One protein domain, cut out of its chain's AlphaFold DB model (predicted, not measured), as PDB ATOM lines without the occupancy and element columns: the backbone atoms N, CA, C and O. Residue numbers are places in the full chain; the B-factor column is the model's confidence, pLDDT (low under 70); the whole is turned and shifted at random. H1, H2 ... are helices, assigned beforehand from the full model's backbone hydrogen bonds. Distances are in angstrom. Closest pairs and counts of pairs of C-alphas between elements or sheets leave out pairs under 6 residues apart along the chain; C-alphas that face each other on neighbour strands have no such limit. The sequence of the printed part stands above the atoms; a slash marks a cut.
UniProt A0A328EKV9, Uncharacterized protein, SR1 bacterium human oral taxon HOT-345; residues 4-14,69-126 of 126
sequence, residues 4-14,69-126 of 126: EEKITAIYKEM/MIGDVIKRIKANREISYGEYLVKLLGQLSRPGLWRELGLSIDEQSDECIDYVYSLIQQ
ATOM      1  N   GLU A   4      12.398 -20.208  25.337       90.44
ATOM      2  CA  GLU A   4      12.301 -18.744  25.428       90.44
ATOM      3  C   GLU A   4      12.389 -18.239  26.874       90.44
ATOM      4  O   GLU A   4      13.070 -17.248  27.149       90.44
ATOM      5  N   GLU A   5      11.769 -18.945  27.823       91.69
ATOM      6  CA  GLU A   5      11.866 -18.618  29.251       91.69
ATOM      7  C   GLU A   5      13.303 -18.785  29.771       91.69
ATOM      8  O   GLU A   5      13.801 -17.926  30.504       91.69
ATOM      9  N   LYS A   6      14.003 -19.851  29.346       90.50
ATOM     10  CA  LYS A   6      15.416 -20.091  29.693       90.50
ATOM     11  C   LYS A   6      16.316 -18.995  29.136       90.50
ATOM     12  O   LYS A   6      17.107 -18.420  29.882       90.50
ATOM     13  N   ILE A   7      16.159 -18.672  27.852       88.88
ATOM     14  CA  ILE A   7      16.885 -17.585  27.187       88.88
ATOM     15  C   ILE A   7      16.643 -16.264  27.925       88.88
ATOM     16  O   ILE A   7      17.598 -15.591  28.303       88.88
ATOM     17  N   THR A   8      15.388 -15.925  28.220       88.69
ATOM     18  CA  THR A   8      15.027 -14.685  28.929       88.69
ATOM     19  C   THR A   8      15.706 -14.588  30.295       88.69
ATOM     20  O   THR A   8      16.220 -13.530  30.667       88.69
ATOM     21  N   ALA A   9      15.755 -15.688  31.045       88.62
ATOM     22  CA  ALA A   9      16.443 -15.727  32.329       88.62
ATOM     23  C   ALA A   9      17.964 -15.545  32.188       88.62
ATOM     24  O   ALA A   9      18.552 -14.774  32.945       88.62
ATOM     25  N   ILE A  10      18.585 -16.183  31.188       86.38
ATOM     26  CA  ILE A  10      20.010 -16.002  30.868       86.38
ATOM     27  C   ILE A  10      20.290 -14.534  30.523       86.38
ATOM     28  O   ILE A  10      21.214 -13.934  31.066       86.38
ATOM     29  N   TYR A  11      19.459 -13.917  29.680       85.69
ATOM     30  CA  TYR A  11      19.565 -12.499  29.330       85.69
ATOM     31  C   TYR A  11      19.485 -11.574  30.547       85.69
ATOM     32  O   TYR A  11      20.253 -10.616  30.650       85.69
ATOM     33  N   LYS A  12      18.580 -11.869  31.485       85.56
ATOM     34  CA  LYS A  12      18.418 -11.096  32.720       85.56
ATOM     35  C   LYS A  12      19.645 -11.194  33.627       85.56
ATOM     36  O   LYS A  12      20.075 -10.175  34.161       85.56
ATOM     37  N   GLU A  13      20.218 -12.384  33.774       84.06
ATOM     38  CA  GLU A  13      21.426 -12.599  34.582       84.06
ATOM     39  C   GLU A  13      22.653 -11.905  33.975       84.06
ATOM     40  O   GLU A  13      23.517 -11.365  34.669       84.06
ATOM     41  N   MET A  14      22.701 -11.870  32.646       80.94
ATOM     42  CA  MET A  14      23.793 -11.283  31.883       80.94
ATOM     43  C   MET A  14      23.654  -9.779  31.664       80.94
ATOM     44  O   MET A  14      24.468  -9.235  30.920       80.94
ATOM     45  N   MET A  69      26.505 -13.602  24.209       80.69
ATOM     46  CA  MET A  69      27.430 -14.597  23.671       80.69
ATOM     47  C   MET A  69      27.642 -15.694  24.707       80.69
ATOM     48  O   MET A  69      27.945 -15.402  25.868       80.69
ATOM     49  N   ILE A  70      27.545 -16.960  24.301       78.38
ATOM     50  CA  ILE A  70      27.645 -18.063  25.262       78.38
ATOM     51  C   ILE A  70      29.006 -18.092  25.982       78.38
ATOM     52  O   ILE A  70      29.085 -18.386  27.177       78.38
ATOM     53  N   GLY A  71      30.078 -17.685  25.295       75.50
ATOM     54  CA  GLY A  71      31.397 -17.533  25.903       75.50
ATOM     55  C   GLY A  71      31.421 -16.513  27.048       75.50
ATOM     56  O   GLY A  71      32.147 -16.706  28.023       75.50
ATOM     57  N   ASP A  72      30.615 -15.452  26.979       78.00
ATOM     58  CA  ASP A  72      30.524 -14.457  28.051       78.00
ATOM     59  C   ASP A  72      29.688 -14.964  29.230       78.00
ATOM     60  O   ASP A  72      30.049 -14.700  30.379       78.00
ATOM     61  N   VAL A  73      28.656 -15.774  28.971       79.12
ATOM     62  CA  VAL A  73      27.908 -16.486  30.020       79.12
ATOM     63  C   VAL A  73      28.840 -17.400  30.813       79.12
ATOM     64  O   VAL A  73      28.900 -17.328  32.039       79.12
ATOM     65  N   ILE A  74      29.651 -18.196  30.117       76.75
ATOM     66  CA  ILE A  74      30.628 -19.100  30.737       76.75
ATOM     67  C   ILE A  74      31.649 -18.325  31.579       76.75
ATOM     68  O   ILE A  74      31.925 -18.699  32.721       76.75
ATOM     69  N   LYS A  75      32.194 -17.216  31.059       77.38
ATOM     70  CA  LYS A  75      33.104 -16.351  31.830       77.38
ATOM     71  C   LYS A  75      32.437 -15.811  33.094       77.38
ATOM     72  O   LYS A  75      33.095 -15.753  34.133       77.38
ATOM     73  N   ARG A  76      31.163 -15.411  33.018       78.88
ATOM     74  CA  ARG A  76      30.404 -14.875  34.154       78.88
ATOM     75  C   ARG A  76      30.188 -15.933  35.234       78.88
ATOM     76  O   ARG A  76      30.506 -15.672  36.390       78.88
ATOM     77  N   ILE A  77      29.742 -17.128  34.852       75.75
ATOM     78  CA  ILE A  77      29.539 -18.252  35.779       75.75
ATOM     79  C   ILE A  77      30.863 -18.644  36.443       75.75
ATOM     80  O   ILE A  77      30.916 -18.830  37.656       75.75
ATOM     81  N   LYS A  78      31.962 -18.694  35.678       74.50
ATOM     82  CA  LYS A  78      33.306 -18.927  36.225       74.50
ATOM     83  C   LYS A  78      33.687 -17.874  37.268       74.50
ATOM     84  O   LYS A  78      34.161 -18.239  38.339       74.50
ATOM     85  N   ALA A  79      33.518 -16.588  36.954       73.19
ATOM     86  CA  ALA A  79      33.882 -15.500  37.861       73.19
ATOM     87  C   ALA A  79      33.160 -15.606  39.214       73.19
ATOM     88  O   ALA A  79      33.752 -15.281  40.235       73.19
ATOM     89  N   ASN A  80      31.929 -16.121  39.222       72.50
ATOM     90  CA  ASN A  80      31.158 -16.339  40.445       72.50
ATOM     91  C   ASN A  80      31.586 -17.593  41.236       72.50
ATOM     92  O   ASN A  80      31.225 -17.714  42.401       72.50
ATOM     93  N   ARG A  81      32.320 -18.535  40.624       70.12
ATOM     94  CA  ARG A  81      32.675 -19.840  41.220       70.12
ATOM     95  C   ARG A  81      34.159 -20.011  41.562       70.12
ATOM     96  O   ARG A  81      34.522 -21.054  42.088       70.12
ATOM     97  N   GLU A  82      35.016 -19.046  41.224       66.50
ATOM     98  CA  GLU A  82      36.477 -19.091  41.445       66.50
ATOM     99  C   GLU A  82      37.201 -20.331  40.858       66.50
ATOM    100  O   GLU A  82      38.294 -20.694  41.279       66.50
ATOM    101  N   ILE A  83      36.633 -20.975  39.831       65.50
ATOM    102  CA  ILE A  83      37.229 -22.153  39.165       65.50
ATOM    103  C   ILE A  83      38.159 -21.701  38.026       65.50
ATOM    104  O   ILE A  83      37.910 -20.681  37.374       65.50
ATOM    105  N   SER A  84      39.227 -22.450  37.722       63.91
ATOM    106  CA  SER A  84      40.086 -22.145  36.569       63.91
ATOM    107  C   SER A  84      39.326 -22.302  35.236       63.91
ATOM    108  O   SER A  84      38.458 -23.161  35.078       63.91
ATOM    109  N   TYR A  85      39.634 -21.456  34.242       62.88
ATOM    110  CA  TYR A  85      38.930 -21.480  32.944       62.88
ATOM    111  C   TYR A  85      39.147 -22.813  32.212       62.88
ATOM    112  O   TYR A  85      38.231 -23.316  31.572       62.88
ATOM    113  N   GLY A  86      40.341 -23.398  32.361       61.38
ATOM    114  CA  GLY A  86      40.690 -24.694  31.788       61.38
ATOM    115  C   GLY A  86      39.900 -25.844  32.407       61.38
ATOM    116  O   GLY A  86      39.294 -26.611  31.672       61.38
ATOM    117  N   GLU A  87      39.830 -25.945  33.736       62.50
ATOM    118  CA  GLU A  87      39.076 -27.024  34.399       62.50
ATOM    119  C   GLU A  87      37.573 -26.917  34.159       62.50
ATOM    120  O   GLU A  87      36.898 -27.930  33.980       62.50
ATOM    121  N   TYR A  88      37.043 -25.693  34.137       63.91
ATOM    122  CA  TYR A  88      35.633 -25.470  33.850       63.91
ATOM    123  C   TYR A  88      35.299 -25.857  32.409       63.91
ATOM    124  O   TYR A  88      34.349 -26.602  32.189       63.91
ATOM    125  N   LEU A  89      36.122 -25.440  31.439       63.31
ATOM    126  CA  LEU A  89      35.976 -25.871  30.053       63.31
ATOM    127  C   LEU A  89      36.148 -27.379  29.905       63.31
ATOM    128  O   LEU A  89      35.379 -27.972  29.177       63.31
ATOM    129  N   VAL A  90      37.079 -28.031  30.602       64.88
ATOM    130  CA  VAL A  90      37.226 -29.496  30.550       64.88
ATOM    131  C   VAL A  90      35.996 -30.207  31.120       64.88
ATOM    132  O   VAL A  90      35.590 -31.221  30.566       64.88
ATOM    133  N   LYS A  91      35.345 -29.678  32.164       64.06
ATOM    134  CA  LYS A  91      34.058 -30.213  32.652       64.06
ATOM    135  C   LYS A  91      32.919 -29.995  31.651       64.06
ATOM    136  O   LYS A  91      32.135 -30.910  31.422       64.06
ATOM    137  N   LEU A  92      32.859 -28.811  31.045       62.53
ATOM    138  CA  LEU A  92      31.859 -28.430  30.040       62.53
ATOM    139  C   LEU A  92      32.015 -29.268  28.753       62.53
ATOM    140  O   LEU A  92      31.063 -29.865  28.263       62.53
ATOM    141  N   LEU A  93      33.247 -29.372  28.247       58.66
ATOM    142  CA  LEU A  93      33.658 -30.092  27.034       58.66
ATOM    143  C   LEU A  93      33.721 -31.610  27.243       58.66
ATOM    144  O   LEU A  93      33.495 -32.371  26.310       58.66
ATOM    145  N   GLY A  94      34.013 -32.065  28.462       58.94
ATOM    146  CA  GLY A  94      33.997 -33.483  28.822       58.94
ATOM    147  C   GLY A  94      32.590 -34.080  28.786       58.94
ATOM    148  O   GLY A  94      32.447 -35.267  28.513       58.94
ATOM    149  N   GLN A  95      31.557 -33.258  29.001       55.81
ATOM    150  CA  GLN A  95      30.154 -33.641  28.810       55.81
ATOM    151  C   GLN A  95      29.657 -33.378  27.379       55.81
ATOM    152  O   GLN A  95      28.827 -34.128  26.872       55.81
ATOM    153  N   LEU A  96      30.193 -32.355  26.705       51.66
ATOM    154  CA  LEU A  96      29.867 -31.997  25.325       51.66
ATOM    155  C   LEU A  96      30.967 -32.487  24.367       51.66
ATOM    156  O   LEU A  96      31.813 -31.720  23.912       51.66
ATOM    157  N   SER A  97      30.969 -33.781  24.043       50.69
ATOM    158  CA  SER A  97      31.933 -34.406  23.124       50.69
ATOM    159  C   SER A  97      31.727 -33.970  21.658       50.69
ATOM    160  O   SER A  97      31.346 -34.783  20.815       50.69
ATOM    161  N   ARG A  98      31.922 -32.689  21.312       54.69
ATOM    162  CA  ARG A  98      31.711 -32.186  19.940       54.69
ATOM    163  C   ARG A  98      32.783 -31.181  19.480       54.69
ATOM    164  O   ARG A  98      32.897 -30.102  20.053       54.69
ATOM    165  N   PRO A  99      33.490 -31.453  18.365       48.75
ATOM    166  CA  PRO A  99      34.387 -30.496  17.703       48.75
ATOM    167  C   PRO A  99      33.719 -29.171  17.280       48.75
ATOM    168  O   PRO A  99      34.406 -28.171  17.088       48.75
ATOM    169  N   GLY A 100      32.384 -29.143  17.159       54.19
ATOM    170  CA  GLY A 100      31.600 -27.949  16.824       54.19
ATOM    171  C   GLY A 100      31.491 -26.912  17.947       54.19
ATOM    172  O   GLY A 100      31.119 -25.772  17.670       54.19
ATOM    173  N   LEU A 101      31.875 -27.254  19.185       54.72
ATOM    174  CA  LEU A 101      31.613 -26.393  20.339       54.72
ATOM    175  C   LEU A 101      32.362 -25.061  20.295       54.72
ATOM    176  O   LEU A 101      31.860 -24.065  20.787       54.72
ATOM    177  N   TRP A 102      33.552 -25.000  19.695       53.19
ATOM    178  CA  TRP A 102      34.284 -23.733  19.559       53.19
ATOM    179  C   TRP A 102      33.565 -22.740  18.648       53.19
ATOM    180  O   TRP A 102      33.622 -21.534  18.881       53.19
ATOM    181  N   ARG A 103      32.865 -23.253  17.632       60.09
ATOM    182  CA  ARG A 103      31.995 -22.450  16.775       60.09
ATOM    183  C   ARG A 103      30.768 -22.000  17.559       60.09
ATOM    184  O   ARG A 103      30.440 -20.824  17.512       60.09
ATOM    185  N   GLU A 104      30.164 -22.905  18.327       61.34
ATOM    186  CA  GLU A 104      29.041 -22.603  19.221       61.34
ATOM    187  C   GLU A 104      29.424 -21.575  20.293       61.34
ATOM    188  O   GLU A 104      28.655 -20.662  20.548       61.34
ATOM    189  N   LEU A 105      30.647 -21.606  20.836       64.94
ATOM    190  CA  LEU A 105      31.135 -20.616  21.803       64.94
ATOM    191  C   LEU A 105      31.144 -19.177  21.260       64.94
ATOM    192  O   LEU A 105      31.077 -18.219  22.035       64.94
ATOM    193  N   GLY A 106      31.235 -19.041  19.936       66.88
ATOM    194  CA  GLY A 106      31.159 -17.782  19.206       66.88
ATOM    195  C   GLY A 106      29.757 -17.412  18.720       66.88
ATOM    196  O   GLY A 106      29.635 -16.387  18.058       66.88
ATOM    197  N   LEU A 107      28.726 -18.207  19.021       74.25
ATOM    198  CA  LEU A 107      27.330 -17.907  18.698       74.25
ATOM    199  C   LEU A 107      26.622 -17.226  19.877       74.25
ATOM    200  O   LEU A 107      26.983 -17.398  21.051       74.25
ATOM    201  N   SER A 108      25.586 -16.451  19.560       83.06
ATOM    202  CA  SER A 108      24.680 -15.906  20.573       83.06
ATOM    203  C   SER A 108      23.874 -17.025  21.236       83.06
ATOM    204  O   SER A 108      23.738 -18.113  20.676       83.06
ATOM    205  N   ILE A 109      23.326 -16.775  22.427       84.75
ATOM    206  CA  ILE A 109      22.475 -17.741  23.134       84.75
ATOM    207  C   ILE A 109      21.237 -18.134  22.311       84.75
ATOM    208  O   ILE A 109      20.785 -19.273  22.388       84.75
ATOM    209  N   ASP A 110      20.735 -17.221  21.479       83.81
ATOM    210  CA  ASP A 110      19.565 -17.441  20.623       83.81
ATOM    211  C   ASP A 110      19.838 -18.455  19.504       83.81
ATOM    212  O   ASP A 110      18.929 -19.159  19.065       83.81
ATOM    213  N   GLU A 111      21.098 -18.563  19.078       84.50
ATOM    214  CA  GLU A 111      21.572 -19.445  18.005       84.50
ATOM    215  C   GLU A 111      22.085 -20.800  18.526       84.50
ATOM    216  O   GLU A 111      22.502 -21.650  17.739       84.50
ATOM    217  N   GLN A 112      22.058 -21.024  19.844       82.50
ATOM    218  CA  GLN A 112      22.485 -22.284  20.457       82.50
ATOM    219  C   GLN A 112      21.449 -23.400  20.296       82.50
ATOM    220  O   GLN A 112      20.246 -23.164  20.139       82.50
ATOM    221  N   SER A 113      21.909 -24.645  20.420       82.81
ATOM    222  CA  SER A 113      21.021 -25.798  20.577       82.81
ATOM    223  C   SER A 113      20.233 -25.728  21.894       82.81
ATOM    224  O   SER A 113      20.680 -25.121  22.870       82.81
ATOM    225  N   ASP A 114      19.069 -26.383  21.939       83.81
ATOM    226  CA  ASP A 114      18.282 -26.509  23.178       83.81
ATOM    227  C   ASP A 114      19.095 -27.173  24.300       83.81
ATOM    228  O   ASP A 114      19.055 -26.727  25.441       83.81
ATOM    229  N   GLU A 115      19.904 -28.181  23.963       81.25
ATOM    230  CA  GLU A 115      20.798 -28.880  24.898       81.25
ATOM    231  C   GLU A 115      21.772 -27.910  25.595       81.25
ATOM    232  O   GLU A 115      21.969 -27.977  26.810       81.25
ATOM    233  N   CYS A 116      22.357 -26.981  24.833       79.19
ATOM    234  CA  CYS A 116      23.275 -25.968  25.349       79.19
ATOM    235  C   CYS A 116      22.545 -24.959  26.250       79.19
ATOM    236  O   CYS A 116      23.010 -24.669  27.354       79.19
ATOM    237  N   ILE A 117      21.374 -24.475  25.826       84.81
ATOM    238  CA  ILE A 117      20.546 -23.542  26.611       84.81
ATOM    239  C   ILE A 117      20.138 -24.171  27.946       84.81
ATOM    240  O   ILE A 117      20.245 -23.525  28.990       84.81
ATOM    241  N   ASP A 118      19.714 -25.432  27.930       84.88
ATOM    242  CA  ASP A 118      19.283 -26.172  29.115       84.88
ATOM    243  C   ASP A 118      20.411 -26.332  30.126       84.88
ATOM    244  O   ASP A 118      20.242 -26.055  31.319       84.88
ATOM    245  N   TYR A 119      21.582 -26.725  29.635       81.19
ATOM    246  CA  TYR A 119      22.768 -26.876  30.457       81.19
ATOM    247  C   TYR A 119      23.191 -25.546  31.089       81.19
ATOM    248  O   TYR A 119      23.389 -25.459  32.301       81.19
ATOM    249  N   VAL A 120      23.265 -24.481  30.297       79.81
ATOM    250  CA  VAL A 120      23.680 -23.149  30.756       79.81
ATOM    251  C   VAL A 120      22.695 -22.581  31.762       79.81
ATOM    252  O   VAL A 120      23.102 -22.065  32.801       79.81
ATOM    253  N   TYR A 121      21.399 -22.736  31.504       85.38
ATOM    254  CA  TYR A 121      20.373 -22.348  32.456       85.38
ATOM    255  C   TYR A 121      20.540 -23.093  33.790       85.38
ATOM    256  O   TYR A 121      20.498 -22.467  34.848       85.38
ATOM    257  N   SER A 122      20.810 -24.405  33.757       83.31
ATOM    258  CA  SER A 122      21.050 -25.199  34.974       83.31
ATOM    259  C   SER A 122      22.252 -24.707  35.789       83.31
ATOM    260  O   SER A 122      22.244 -24.800  37.014       83.31
ATOM    261  N   LEU A 123      23.268 -24.151  35.123       78.44
ATOM    262  CA  LEU A 123      24.445 -23.585  35.773       78.44
ATOM    263  C   LEU A 123      24.171 -22.219  36.402       78.44
ATOM    264  O   LEU A 123      24.780 -21.901  37.413       78.44
ATOM    265  N   ILE A 124      23.274 -21.416  35.828       78.25
ATOM    266  CA  ILE A 124      22.862 -20.135  36.425       78.25
ATOM    267  C   ILE A 124      21.993 -20.358  37.671       78.25
ATOM    268  O   ILE A 124      22.035 -19.556  38.595       78.25
ATOM    269  N   GLN A 125      21.208 -21.439  37.711       77.06
ATOM    270  CA  GLN A 125      20.352 -21.777  38.860       77.06
ATOM    271  C   GLN A 125      21.104 -22.365  40.070       77.06
ATOM    272  O   GLN A 125      20.492 -22.573  41.115       77.06
ATOM    273  N   GLN A 126      22.393 -22.675  39.919       66.94
ATOM    274  CA  GLN A 126      23.265 -23.254  40.948       66.94
ATOM    275  C   GLN A 126      24.173 -22.181  41.550       66.94
ATOM    276  O   GLN A 126      24.177 -22.060  42.791       66.94
TER     277      GLN A 126
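Overview. This is residues 4 to 14 and 69 to 126 of the 126 residues of an uncharacterized protein of SR1 bacterium human oral taxon HOT-345 (UniProt A0A328EKV9). Look first for H2 and H5, side by side with few contacts; H1 packs on H5, H3 makes a corner with H2, and short H4 sits by H2's first residues. The 69 printed residues include five named helices, H1 to H5 in chain order, and no named strand: all helix. The whole is compact, radius of gyration of the C-alphas 11.3 A, spanning 29 by 26 by 17 A.

Arrangement. Start at H2, residues 70 to 81. Its residues 73 to 77 alone only just touch H5, residues 114 to 124, with 3 pairs of C-alphas within 8 A, the closest Ile 77 and Ile 124, 7.0 A; the tilt is shallow, 25 degrees, the same way. H5 touches H1, residues 4 to 13; their closest C-alphas, Lys 6 and Tyr 121, are 6.1 A apart. Residues 75 to 78 alone only just touch H3, residues 85 to 95, with 3 pairs, only at the corner; C-alphas 78 and 85 come closest, 7.0 A. Residues 70 to 71 alone only just touch H4, residues 101 to 105, with 3 pairs; C-alphas 71 and 105 come closest, 5.1 A. In each helix every O i to N i+4 pair is within hydrogen-bond range.

Along the chain. Find C-alpha 70 at (27.645, -18.063, 25.262); H2 runs 16.8 A. H5 ends at C-alpha 124, (22.862, -20.135, 36.425).

Size, cuts and confidence. Residues 15 to 68 are not printed; C-alphas 14 and 69 are 9.6 A apart. Residues 82 to 106 and 126 have pLDDT under 70.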